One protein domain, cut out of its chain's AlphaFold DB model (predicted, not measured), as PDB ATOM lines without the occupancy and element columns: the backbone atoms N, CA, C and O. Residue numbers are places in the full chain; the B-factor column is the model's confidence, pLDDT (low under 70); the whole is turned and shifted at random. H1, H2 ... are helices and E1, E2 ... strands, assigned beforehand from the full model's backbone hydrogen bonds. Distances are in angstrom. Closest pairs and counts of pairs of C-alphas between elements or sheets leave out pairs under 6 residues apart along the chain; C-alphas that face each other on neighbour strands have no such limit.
ATOM      1  N   THR A 241      30.697 -19.893  20.722       95.44
ATOM      2  CA  THR A 241      29.850 -18.702  20.837       95.44
ATOM      3  C   THR A 241      29.343 -18.267  19.456       95.44
ATOM      4  O   THR A 241      29.796 -18.764  18.425       95.44
ATOM      5  N   GLY A 242      28.347 -17.379  19.416       94.56
ATOM      6  CA  GLY A 242      27.752 -16.866  18.174       94.56
ATOM      7  C   GLY A 242      26.332 -17.369  17.892       94.56
ATOM      8  O   GLY A 242      25.806 -18.252  18.573       94.56
ATOM      9  N   ALA A 243      25.697 -16.780  16.875       93.38
ATOM     10  CA  ALA A 243      24.261 -16.917  16.614       93.38
ATOM     11  C   ALA A 243      23.808 -18.361  16.334       93.38
ATOM     12  O   ALA A 243      22.670 -18.721  16.638       93.38
ATOM     13  N   GLN A 244      24.682 -19.196  15.764       96.56
ATOM     14  CA  GLN A 244      24.376 -20.593  15.441       96.56
ATOM     15  C   GLN A 244      25.144 -21.616  16.299       96.56
ATOM     16  O   GLN A 244      25.087 -22.810  16.003       96.56
ATOM     17  N   ALA A 245      25.816 -21.197  17.380       94.31
ATOM     18  CA  ALA A 245      26.646 -22.079  18.213       94.31
ATOM     19  C   ALA A 245      25.884 -23.295  18.774       94.31
ATOM     20  O   ALA A 245      26.418 -24.402  18.846       94.31
ATOM     21  N   SER A 246      24.596 -23.129  19.087       93.12
ATOM     22  CA  SER A 246      23.724 -24.203  19.584       93.12
ATOM     23  C   SER A 246      23.505 -25.349  18.587       93.12
ATOM     24  O   SER A 246      23.023 -26.413  18.988       93.12
ATOM     25  N   LYS A 247      23.868 -25.168  17.309       94.06
ATOM     26  CA  LYS A 247      23.792 -26.185  16.249       94.06
ATOM     27  C   LYS A 247      25.060 -27.033  16.124       94.06
ATOM     28  O   LYS A 247      25.113 -27.904  15.256       94.06
ATOM     29  N   ILE A 248      26.067 -26.779  16.959       93.50
ATOM     30  CA  ILE A 248      27.321 -27.529  17.002       93.50
ATOM     31  C   ILE A 248      27.228 -28.609  18.089       93.50
ATOM     32  O   ILE A 248      26.647 -28.406  19.162       93.50
ATOM     33  N   ARG A 249      27.765 -29.793  17.793       88.19
ATOM     34  CA  ARG A 249      27.826 -30.946  18.691       88.19
ATOM     35  C   ARG A 249      29.215 -31.571  18.606       88.19
ATOM     36  O   ARG A 249      29.601 -32.107  17.569       88.19
ATOM     37  N   VAL A 250      29.949 -31.522  19.711       84.06
ATOM     38  CA  VAL A 250      31.168 -32.321  19.897       84.06
ATOM     39  C   VAL A 250      30.764 -33.672  20.473       84.06
ATOM     40  O   VAL A 250      29.827 -33.736  21.272       84.06
ATOM     41  N   PHE A 251      31.421 -34.753  20.043       71.06
ATOM     42  CA  PHE A 251      31.113 -36.093  20.542       71.06
ATOM     43  C   PHE A 251      31.298 -36.200  22.065       71.06
ATOM     44  O   PHE A 251      32.006 -35.412  22.688       71.06
ATOM     45  N   GLU A 252      30.608 -37.180  22.653       63.88
ATOM     46  CA  GLU A 252      30.006 -37.139  23.999       63.88
ATOM     47  C   GLU A 252      30.931 -36.818  25.188       63.88
ATOM     48  O   GLU A 252      30.430 -36.552  26.282       63.88
ATOM     49  N   LYS A 253      32.260 -36.840  25.031       75.06
ATOM     50  CA  LYS A 253      33.212 -36.662  26.140       75.06
ATOM     51  C   LYS A 253      34.441 -35.856  25.744       75.06
ATOM     52  O   LYS A 253      35.548 -36.380  25.805       75.06
ATOM     53  N   PHE A 254      34.252 -34.591  25.374       82.69
ATOM     54  CA  PHE A 254      35.368 -33.682  25.108       82.69
ATOM     55  C   PHE A 254      36.414 -33.736  26.238       82.69
ATOM     56  O   PHE A 254      36.140 -33.377  27.385       82.69
ATOM     57  N   ASN A 255      37.616 -34.210  25.912       86.81
ATOM     58  CA  ASN A 255      38.757 -34.212  26.816       86.81
ATOM     59  C   ASN A 255      39.561 -32.936  26.587       86.81
ATOM     60  O   ASN A 255      40.235 -32.812  25.565       86.81
ATOM     61  N   ALA A 256      39.573 -32.043  27.575       87.19
ATOM     62  CA  ALA A 256      40.420 -30.853  27.535       87.19
ATOM     63  C   ALA A 256      41.921 -31.185  27.395       87.19
ATOM     64  O   ALA A 256      42.669 -30.376  26.861       87.19
ATOM     65  N   GLY A 257      42.354 -32.371  27.845       86.75
ATOM     66  CA  GLY A 257      43.723 -32.865  27.685       86.75
ATOM     67  C   GLY A 257      43.980 -33.676  26.409       86.75
ATOM     68  O   GLY A 257      45.087 -34.188  26.266       86.75
ATOM     69  N   GLY A 258      42.984 -33.843  25.531       87.75
ATOM     70  CA  GLY A 258      43.144 -34.540  24.249       87.75
ATOM     71  C   GLY A 258      43.861 -33.687  23.198       87.75
ATOM     72  O   GLY A 258      44.036 -32.480  23.380       87.75
ATOM     73  N   GLU A 259      44.263 -34.321  22.097       88.25
ATOM     74  CA  GLU A 259      44.963 -33.663  20.980       88.25
ATOM     75  C   GLU A 259      44.022 -33.292  19.826       88.25
ATOM     76  O   GLU A 259      44.215 -32.264  19.173       88.25
ATOM     77  N   ASP A 260      42.980 -34.093  19.599       89.50
ATOM     78  CA  ASP A 260      41.967 -33.839  18.587       89.50
ATOM     79  C   ASP A 260      40.590 -34.409  18.960       89.50
ATOM     80  O   ASP A 260      40.448 -35.259  19.839       89.50
ATOM     81  N   TRP A 261      39.552 -33.881  18.308       88.56
ATOM     82  CA  TRP A 261      38.173 -34.345  18.430       88.56
ATOM     83  C   TRP A 261      37.458 -34.252  17.093       88.56
ATOM     84  O   TRP A 261      37.475 -33.214  16.436       88.56
ATOM     85  N   ASP A 262      36.744 -35.310  16.730       89.81
ATOM     86  CA  ASP A 262      35.704 -35.203  15.718       89.81
ATOM     87  C   ASP A 262      34.494 -34.442  16.276       89.81
ATOM     88  O   ASP A 262      34.136 -34.551  17.456       89.81
ATOM     89  N   ALA A 263      33.830 -33.685  15.413       92.19
ATOM     90  CA  ALA A 263      32.615 -32.973  15.760       92.19
ATOM     91  C   ALA A 263      31.701 -32.808  14.545       92.19
ATOM     92  O   ALA A 263      32.088 -32.995  13.389       92.19
ATOM     93  N   THR A 264      30.445 -32.476  14.821       93.62
ATOM     94  CA  THR A 264      29.425 -32.268  13.794       93.62
ATOM     95  C   THR A 264      28.669 -30.976  14.044       93.62
ATOM     96  O   THR A 264      28.561 -30.499  15.176       93.62
ATOM     97  N   CYS A 265      28.131 -30.387  12.985       93.62
ATOM     98  CA  CYS A 265      27.237 -29.249  13.091       93.62
ATOM     99  C   CYS A 265      26.184 -29.251  11.977       93.62
ATOM    100  O   CYS A 265      26.258 -30.017  11.017       93.62
ATOM    101  N   ASN A 266      25.155 -28.422  12.167       94.38
ATOM    102  CA  ASN A 266      24.089 -28.175  11.192       94.38
ATOM    103  C   ASN A 266      23.947 -26.664  10.953       94.38
ATOM    104  O   ASN A 266      22.887 -26.071  11.173       94.38
ATOM    105  N   LEU A 267      25.052 -26.011  10.594       94.62
ATOM    106  CA  LEU A 267      25.095 -24.571  10.360       94.62
ATOM    107  C   LEU A 267      24.426 -24.236   9.026       94.62
ATOM    108  O   LEU A 267      24.694 -24.852   7.993       94.62
ATOM    109  N   VAL A 268      23.537 -23.246   9.051       94.12
ATOM    110  CA  VAL A 268      22.829 -22.788   7.852       94.12
ATOM    111  C   VAL A 268      23.719 -21.802   7.113       94.12
ATOM    112  O   VAL A 268      24.100 -20.785   7.691       94.12
ATOM    113  N   GLY A 269      24.011 -22.109   5.849       93.00
ATOM    114  CA  GLY A 269      24.760 -21.239   4.940       93.00
ATOM    115  C   GLY A 269      26.280 -21.309   5.069       93.00
ATOM    116  O   GLY A 269      26.944 -20.563   4.364       93.00
ATOM    117  N   VAL A 270      26.825 -22.175   5.935       94.69
ATOM    118  CA  VAL A 270      28.281 -22.298   6.113       94.69
ATOM    119  C   VAL A 270      28.959 -22.677   4.793       94.69
ATOM    120  O   VAL A 270      28.535 -23.626   4.130       94.69
ATOM    121  N   ASP A 271      30.000 -21.935   4.420       92.62
ATOM    122  CA  ASP A 271      30.789 -22.170   3.206       92.62
ATOM    123  C   ASP A 271      32.281 -22.388   3.488       92.62
ATOM    124  O   ASP A 271      32.966 -23.018   2.683       92.62
ATOM    125  N   ALA A 272      32.774 -21.937   4.644       93.88
ATOM    126  CA  ALA A 272      34.165 -22.086   5.044       93.88
ATOM    127  C   ALA A 272      34.339 -22.095   6.573       93.88
ATOM    128  O   ALA A 272      33.430 -21.761   7.341       93.88
ATOM    129  N   ILE A 273      35.543 -22.472   7.001       96.19
ATOM    130  CA  ILE A 273      36.050 -22.243   8.355       96.19
ATOM    131  C   ILE A 273      37.340 -21.427   8.295       96.19
ATOM    132  O   ILE A 273      38.131 -21.557   7.360       96.19
ATOM    133  N   THR A 274      37.562 -20.611   9.316       95.69
ATOM    134  CA  THR A 274      38.895 -20.174   9.729       95.69
ATOM    135  C   THR A 274      39.411 -21.116  10.819       95.69
ATOM    136  O   THR A 274      38.702 -22.013  11.271       95.69
ATOM    137  N   GLU A 275      40.622 -20.869  11.312       94.88
ATOM    138  CA  GLU A 275      41.180 -21.567  12.476       94.88
ATOM    139  C   GLU A 275      40.290 -21.519  13.735       94.88
ATOM    140  O   GLU A 275      40.446 -22.351  14.628       94.88
ATOM    141  N   THR A 276      39.370 -20.557  13.842       96.75
ATOM    142  CA  THR A 276      38.564 -20.344  15.053       96.75
ATOM    143  C   THR A 276      37.078 -20.119  14.798       96.75
ATOM    144  O   THR A 276      36.310 -20.133  15.756       96.75
ATOM    145  N   ALA A 277      36.636 -19.935  13.554       97.56
ATOM    146  CA  ALA A 277      35.252 -19.587  13.246       97.56
ATOM    147  C   ALA A 277      34.692 -20.325  12.031       97.56
ATOM    148  O   ALA A 277      35.406 -20.645  11.089       97.56
ATOM    149  N   PHE A 278      33.380 -20.532  12.034       97.81
ATOM    150  CA  PHE A 278      32.602 -20.935  10.868       97.81
ATOM    151  C   PHE A 278      32.044 -19.693  10.184       97.81
ATOM    152  O   PHE A 278      31.443 -18.846  10.854       97.81
ATOM    153  N   THR A 279      32.187 -19.607   8.864       96.62
ATOM    154  CA  THR A 279      31.765 -18.435   8.092       96.62
ATOM    155  C   THR A 279      30.771 -18.773   6.988       96.62
ATOM    156  O   THR A 279      30.703 -19.909   6.519       96.62
ATOM    157  N   ALA A 280      30.004 -17.762   6.584       95.88
ATOM    158  CA  ALA A 280      29.187 -17.748   5.376       95.88
ATOM    159  C   ALA A 280      29.375 -16.405   4.674       95.88
ATOM    160  O   ALA A 280      29.037 -15.371   5.246       95.88
ATOM    161  N   GLN A 281      29.925 -16.397   3.459       93.56
ATOM    162  CA  GLN A 281      30.177 -15.171   2.688       93.56
ATOM    163  C   GLN A 281      30.985 -14.111   3.468       93.56
ATOM    164  O   GLN A 281      30.811 -12.913   3.270       93.56
ATOM    165  N   GLY A 282      31.871 -14.557   4.368       89.88
ATOM    166  CA  GLY A 282      32.691 -13.695   5.227       89.88
ATOM    167  C   GLY A 282      32.080 -13.339   6.589       89.88
ATOM    168  O   GLY A 282      32.803 -12.838   7.446       89.88
ATOM    169  N   GLU A 283      30.804 -13.645   6.837       95.31
ATOM    170  CA  GLU A 283      30.140 -13.407   8.126       95.31
ATOM    171  C   GLU A 283      30.341 -14.583   9.091       95.31
ATOM    172  O   GLU A 283      30.210 -15.745   8.699       95.31
ATOM    173  N   VAL A 284      30.617 -14.299  10.368       97.06
ATOM    174  CA  VAL A 284      30.823 -15.326  11.405       97.06
ATOM    175  C   VAL A 284      29.482 -15.885  11.881       97.06
ATOM    176  O   VAL A 284      28.661 -15.183  12.472       97.06
ATOM    177  N   LEU A 285      29.270 -17.186  11.680       97.25
ATOM    178  CA  LEU A 285      28.064 -17.892  12.127       97.25
ATOM    179  C   LEU A 285      28.184 -18.403  13.568       97.25
ATOM    180  O   LEU A 285      27.212 -18.391  14.334       97.25
ATOM    181  N   ALA A 286      29.370 -18.901  13.904       97.75
ATOM    182  CA  ALA A 286      29.763 -19.396  15.215       97.75
ATOM    183  C   ALA A 286      31.294 -19.405  15.305       97.75
ATOM    184  O   ALA A 286      31.968 -19.579  14.290       97.75
ATOM    185  N   GLN A 287      31.841 -19.266  16.505       97.44
ATOM    186  CA  GLN A 287      33.282 -19.273  16.755       97.44
ATOM    187  C   GLN A 287      33.618 -20.083  18.001       97.44
ATOM    188  O   GLN A 287      32.770 -20.268  18.873       97.44
ATOM    189  N   LEU A 288      34.849 -20.579  18.086       96.44
ATOM    190  CA  LEU A 288      35.388 -21.150  19.313       96.44
ATOM    191  C   LEU A 288      35.387 -20.100  20.424       96.44
ATOM    192  O   LEU A 288      35.630 -18.920  20.186       96.44
ATOM    193  N   HIS A 289      35.118 -20.549  21.645       95.81
ATOM    194  CA  HIS A 289      35.269 -19.719  22.829       95.81
ATOM    195  C   HIS A 289      36.732 -19.284  22.975       95.81
ATOM    196  O   HIS A 289      37.628 -20.113  22.813       95.81
ATOM    197  N   ASP A 290      36.984 -18.024  23.338       94.94
ATOM    198  CA  ASP A 290      38.344 -17.465  23.406       94.94
ATOM    199  C   ASP A 290      39.259 -18.301  24.314       94.94
ATOM    200  O   ASP A 290      40.348 -18.691  23.912       94.94
ATOM    201  N   GLY A 291      38.762 -18.733  25.479       92.25
ATOM    202  CA  GLY A 291      39.497 -19.649  26.362       92.25
ATOM    203  C   GLY A 291      39.876 -21.002  25.729       92.25
ATOM    204  O   GLY A 291      40.909 -21.570  26.079       92.25
ATOM    205  N   ALA A 292      39.093 -21.513  24.771       92.56
ATOM    206  CA  ALA A 292      39.457 -22.709  24.006       92.56
ATOM    207  C   ALA A 292      40.594 -22.404  23.020       92.56
ATOM    208  O   ALA A 292      41.529 -23.196  22.886       92.56
ATOM    209  N   VAL A 293      40.527 -21.243  22.362       94.19
ATOM    210  CA  VAL A 293      41.561 -20.751  21.444       94.19
ATOM    211  C   VAL A 293      42.878 -20.526  22.189       94.19
ATOM    212  O   VAL A 293      43.922 -20.990  21.723       94.19
ATOM    213  N   ASP A 294      42.830 -19.910  23.369       90.94
ATOM    214  CA  ASP A 294      43.981 -19.697  24.255       90.94
ATOM    215  C   ASP A 294      44.571 -21.020  24.747       90.94
ATOM    216  O   ASP A 294      45.790 -21.187  24.811       90.94
ATOM    217  N   ALA A 295      43.714 -22.009  25.014       88.31
ATOM    218  CA  ALA A 295      44.139 -23.369  25.322       88.31
ATOM    219  C   ALA A 295      44.723 -24.115  24.104       88.31
ATOM    220  O   ALA A 295      45.177 -25.249  24.259       88.31
ATOM    221  N   GLY A 296      44.741 -23.506  22.915       91.69
ATOM    222  CA  GLY A 296      45.365 -24.031  21.700       91.69
ATOM    223  C   GLY A 296      44.419 -24.777  20.760       91.69
ATOM    224  O   GLY A 296      44.891 -25.331  19.774       91.69
ATOM    225  N   TRP A 297      43.112 -24.812  21.030       93.56
ATOM    226  CA  TRP A 297      42.141 -25.477  20.155       93.56
ATOM    227  C   TRP A 297      41.867 -24.668  18.888       93.56
ATOM    228  O   TRP A 297      41.782 -23.438  18.927       93.56
ATOM    229  N   ARG A 298      41.730 -25.367  17.763       95.56
ATOM    230  CA  ARG A 298      41.508 -24.829  16.418       95.56
ATOM    231  C   ARG A 298      40.517 -25.700  15.654       95.56
ATOM    232  O   ARG A 298      40.401 -26.891  15.941       95.56
ATOM    233  N   LEU A 299      39.813 -25.106  14.697       95.81
ATOM    234  CA  LEU A 299      38.957 -25.810  13.743       95.81
ATOM    235  C   LEU A 299      39.775 -26.266  12.539       95.81
ATOM    236  O   LEU A 299      40.635 -25.533  12.058       95.81
ATOM    237  N   ASP A 300      39.466 -27.459  12.045       94.62
ATOM    238  CA  ASP A 300      40.084 -28.042  10.861       94.62
ATOM    239  C   ASP A 300      39.084 -28.925  10.093       94.62
ATOM    240  O   ASP A 300      38.064 -29.354  10.640       94.62
ATOM    241  N   ASP A 301      39.386 -29.196   8.823       91.06
ATOM    242  CA  ASP A 301      38.741 -30.227   7.994       91.06
ATOM    243  C   ASP A 301      37.193 -30.163   7.949       91.06
ATOM    244  O   ASP A 301      36.499 -31.131   8.268       91.06
ATOM    245  N   LEU A 302      36.623 -29.004   7.574       94.19
ATOM    246  CA  LEU A 302      35.174 -28.870   7.356       94.19
ATOM    247  C   LEU A 302      34.741 -29.645   6.103       94.19
ATOM    248  O   LEU A 302      35.099 -29.296   4.979       94.19
ATOM    249  N   LEU A 303      33.868 -30.631   6.295       94.00
ATOM    250  CA  LEU A 303      33.330 -31.483   5.243       94.00
ATOM    251  C   LEU A 303      31.803 -31.526   5.307       94.00
ATOM    252  O   LEU A 303      31.209 -31.712   6.370       94.00
ATOM    253  N   ILE A 304      31.151 -31.425   4.149       92.00
ATOM    254  CA  ILE A 304      29.719 -31.712   4.025       92.00
ATOM    255  C   ILE A 304      29.552 -33.213   3.811       92.00
ATOM    256  O   ILE A 304      30.165 -33.805   2.925       92.00
ATOM    257  N   THR A 305      28.696 -33.831   4.611       91.75
ATOM    258  CA  THR A 305      28.412 -35.264   4.563       91.75
ATOM    259  C   THR A 305      26.907 -35.513   4.605       91.75
ATOM    260  O   THR A 305      26.122 -34.604   4.865       91.75
ATOM    261  N   THR A 306      26.479 -36.739   4.308       91.75
ATOM    262  CA  THR A 306      25.060 -37.123   4.292       91.75
ATOM    263  C   THR A 306      24.787 -38.151   5.380       91.75
ATOM    264  O   THR A 306      25.437 -39.191   5.440       91.75
ATOM    265  N   GLY A 307      23.827 -37.851   6.253       88.25
ATOM    266  CA  GLY A 307      23.371 -38.735   7.321       88.25
ATOM    267  C   GLY A 307      21.927 -39.180   7.127       88.25
ATOM    268  O   GLY A 307      21.279 -38.863   6.132       88.25
ATOM    269  N   MET A 308      21.398 -39.886   8.127       88.06
ATOM    270  CA  MET A 308      20.022 -40.401   8.128       88.06
ATOM    271  C   MET A 308      18.956 -39.303   7.958       88.06
ATOM    272  O   MET A 308      17.896 -39.559   7.396       88.06
ATOM    273  N   HIS A 309      19.237 -38.084   8.424       87.50
ATOM    274  CA  HIS A 309      18.309 -36.948   8.399       87.50
ATOM    275  C   HIS A 309      18.660 -35.893   7.338       87.50
ATOM    276  O   HIS A 309      18.169 -34.770   7.405       87.50
ATOM    277  N   GLY A 310      19.495 -36.253   6.358       90.19
ATOM    278  CA  GLY A 310      19.942 -35.354   5.295       90.19
ATOM    279  C   GLY A 310      21.388 -34.876   5.470       90.19
ATOM    280  O   GLY A 310      22.160 -35.495   6.213       90.19
ATOM    281  N   PRO A 311      21.790 -33.825   4.736       90.69
ATOM    282  CA  PRO A 311      23.152 -33.317   4.777       90.69
ATOM    283  C   PRO A 311      23.457 -32.636   6.115       90.69
ATOM    284  O   PRO A 311      22.633 -31.891   6.641       90.69
ATOM    285  N   TYR A 312      24.657 -32.866   6.638       93.00
ATOM    286  CA  TYR A 312      25.199 -32.206   7.826       93.00
ATOM    287  C   TYR A 312      26.692 -31.925   7.627       93.00
ATOM    288  O   TYR A 312      27.308 -32.448   6.696       93.00
ATOM    289  N   GLN A 313      27.286 -31.095   8.482       94.38
ATOM    290  CA  GLN A 313      28.720 -30.824   8.431       94.38
ATOM    291  C   GLN A 313      29.473 -31.634   9.486       94.38
ATOM    292  O   GLN A 313      29.037 -31.743  10.636       94.38
ATOM    293  N   ARG A 314      30.625 -32.178   9.103       94.69
ATOM    294  CA  ARG A 314      31.633 -32.735  10.007       94.69
ATOM    295  C   ARG A 314      32.851 -31.822   9.985       94.69
ATOM    296  O   ARG A 314      33.170 -31.261   8.946       94.69
ATOM    297  N   PHE A 315      33.500 -31.670  11.126       94.31
ATOM    298  CA  PHE A 315      34.757 -30.946  11.247       94.31
ATOM    299  C   PHE A 315      35.607 -31.582  12.344       94.31
ATOM    300  O   PHE A 315      35.114 -32.402  13.130       94.31
ATOM    301  N   ARG A 316      36.875 -31.192  12.407       93.12
ATOM    302  CA  ARG A 316      37.794 -31.583  13.470       93.12
ATOM    303  C   ARG A 316      38.125 -30.388  14.346       93.12
ATOM    304  O   ARG A 316      38.248 -29.257  13.885       93.12
ATOM    305  N   LEU A 317      38.267 -30.658  15.633       92.94
ATOM    306  CA  LEU A 317      38.969 -29.799  16.570       92.94
ATOM    307  C   LEU A 317      40.364 -30.369  16.733       92.94
ATOM    308  O   LEU A 317      40.501 -31.543  17.058       92.94
ATOM    309  N   ILE A 318      41.383 -29.551  16.528       92.75
ATOM    310  CA  ILE A 318      42.778 -29.939  16.726       92.75
ATOM    311  C   ILE A 318      43.430 -28.975  17.705       92.75
ATOM    312  O   ILE A 318      43.057 -27.803  17.770       92.75
ATOM    313  N   ARG A 319      44.405 -29.450  18.474       89.12
ATOM    314  CA  ARG A 319      45.139 -28.609  19.418       89.12
ATOM    315  C   ARG A 319      46.537 -28.295  18.888       89.12
ATOM    316  O   ARG A 319      47.382 -29.178  18.772       89.12
ATOM    317  N   SER A 320      46.804 -27.029  18.569       77.00
ATOM    318  CA  SER A 320      48.118 -26.565  18.111       77.00
ATOM    319  C   SER A 320      49.043 -26.272  19.303       77.00
ATOM    320  O   SER A 320      48.769 -25.356  20.077       77.00
TER     321      SER A 320
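What this domain is: This is residues 241 to 320 of the 330 residues of an uncharacterized protein of Cryobacterium sp. Sr59 (UniProt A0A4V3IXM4). A strongly twisted sheet of four strands forms one layer, and a small hairpin, E3 and E4, sits loosely over one of its faces. The hairpin E5 and E6 makes the long part of the sheet, and the short helix H1 joins the small hairpin to it at one end. The printed part has 80 residues, in the order E1 E2 E3 E4 H1 E5 E6; the larger sheet runs E1 E2 E6 E5, both sheets are antiparallel, and the class is mostly strand. It is compact, with a radius of gyration of the C-alphas of 12.0 A and spans of 33 by 28 by 20 A.

How they stand to each other: The inner strand E6, residues 310 to 319, forms an antiparallel hairpin with the edge strand E5, residues 297 to 307, with N 303 and O 314 2.8 A apart. E6 is also antiparallel to E2, residues 260 to 265, with N 263 and O 315 2.9 A apart. E2 forms a hairpin with the edge strand E1, residues 248 to 250, with N 249 and O 264 2.8 A apart. E3, residues 277 to 280, and E4, residues 283 to 288, form a hairpin, with N 278 and O 286 2.8 A apart. The closest C-alphas of E3 and E5 are those of Ala 277 and Leu 299, at 7.3 A; E2 and E3 are apart. Residues 272 to 273 pair antiparallel with 278 to 279 of E3. H1, residues 290 to 294, only grazes the larger sheet; its O i to N i+4 pair is within hydrogen-bond range.

Where its parts are: E1 begins at C-alpha 248 (27.321, -27.529, 17.002). E5 spans 26.3 A and bends by 67 degrees at residue 304. E6 spans 29.7 A and ends at C-alpha 319 (45.139, -28.609, 19.418). E2 spans 16.4 A, E4 14.6 A and E3 10.1 A.

The domain as a whole: The C-alphas farthest apart, Asp 294 and Met 308, are 35.5 A apart. The link E2 to E3 is long, and the printed part has no cut. Mean pLDDT of the printed part is 91.7; residue 252 is under 70.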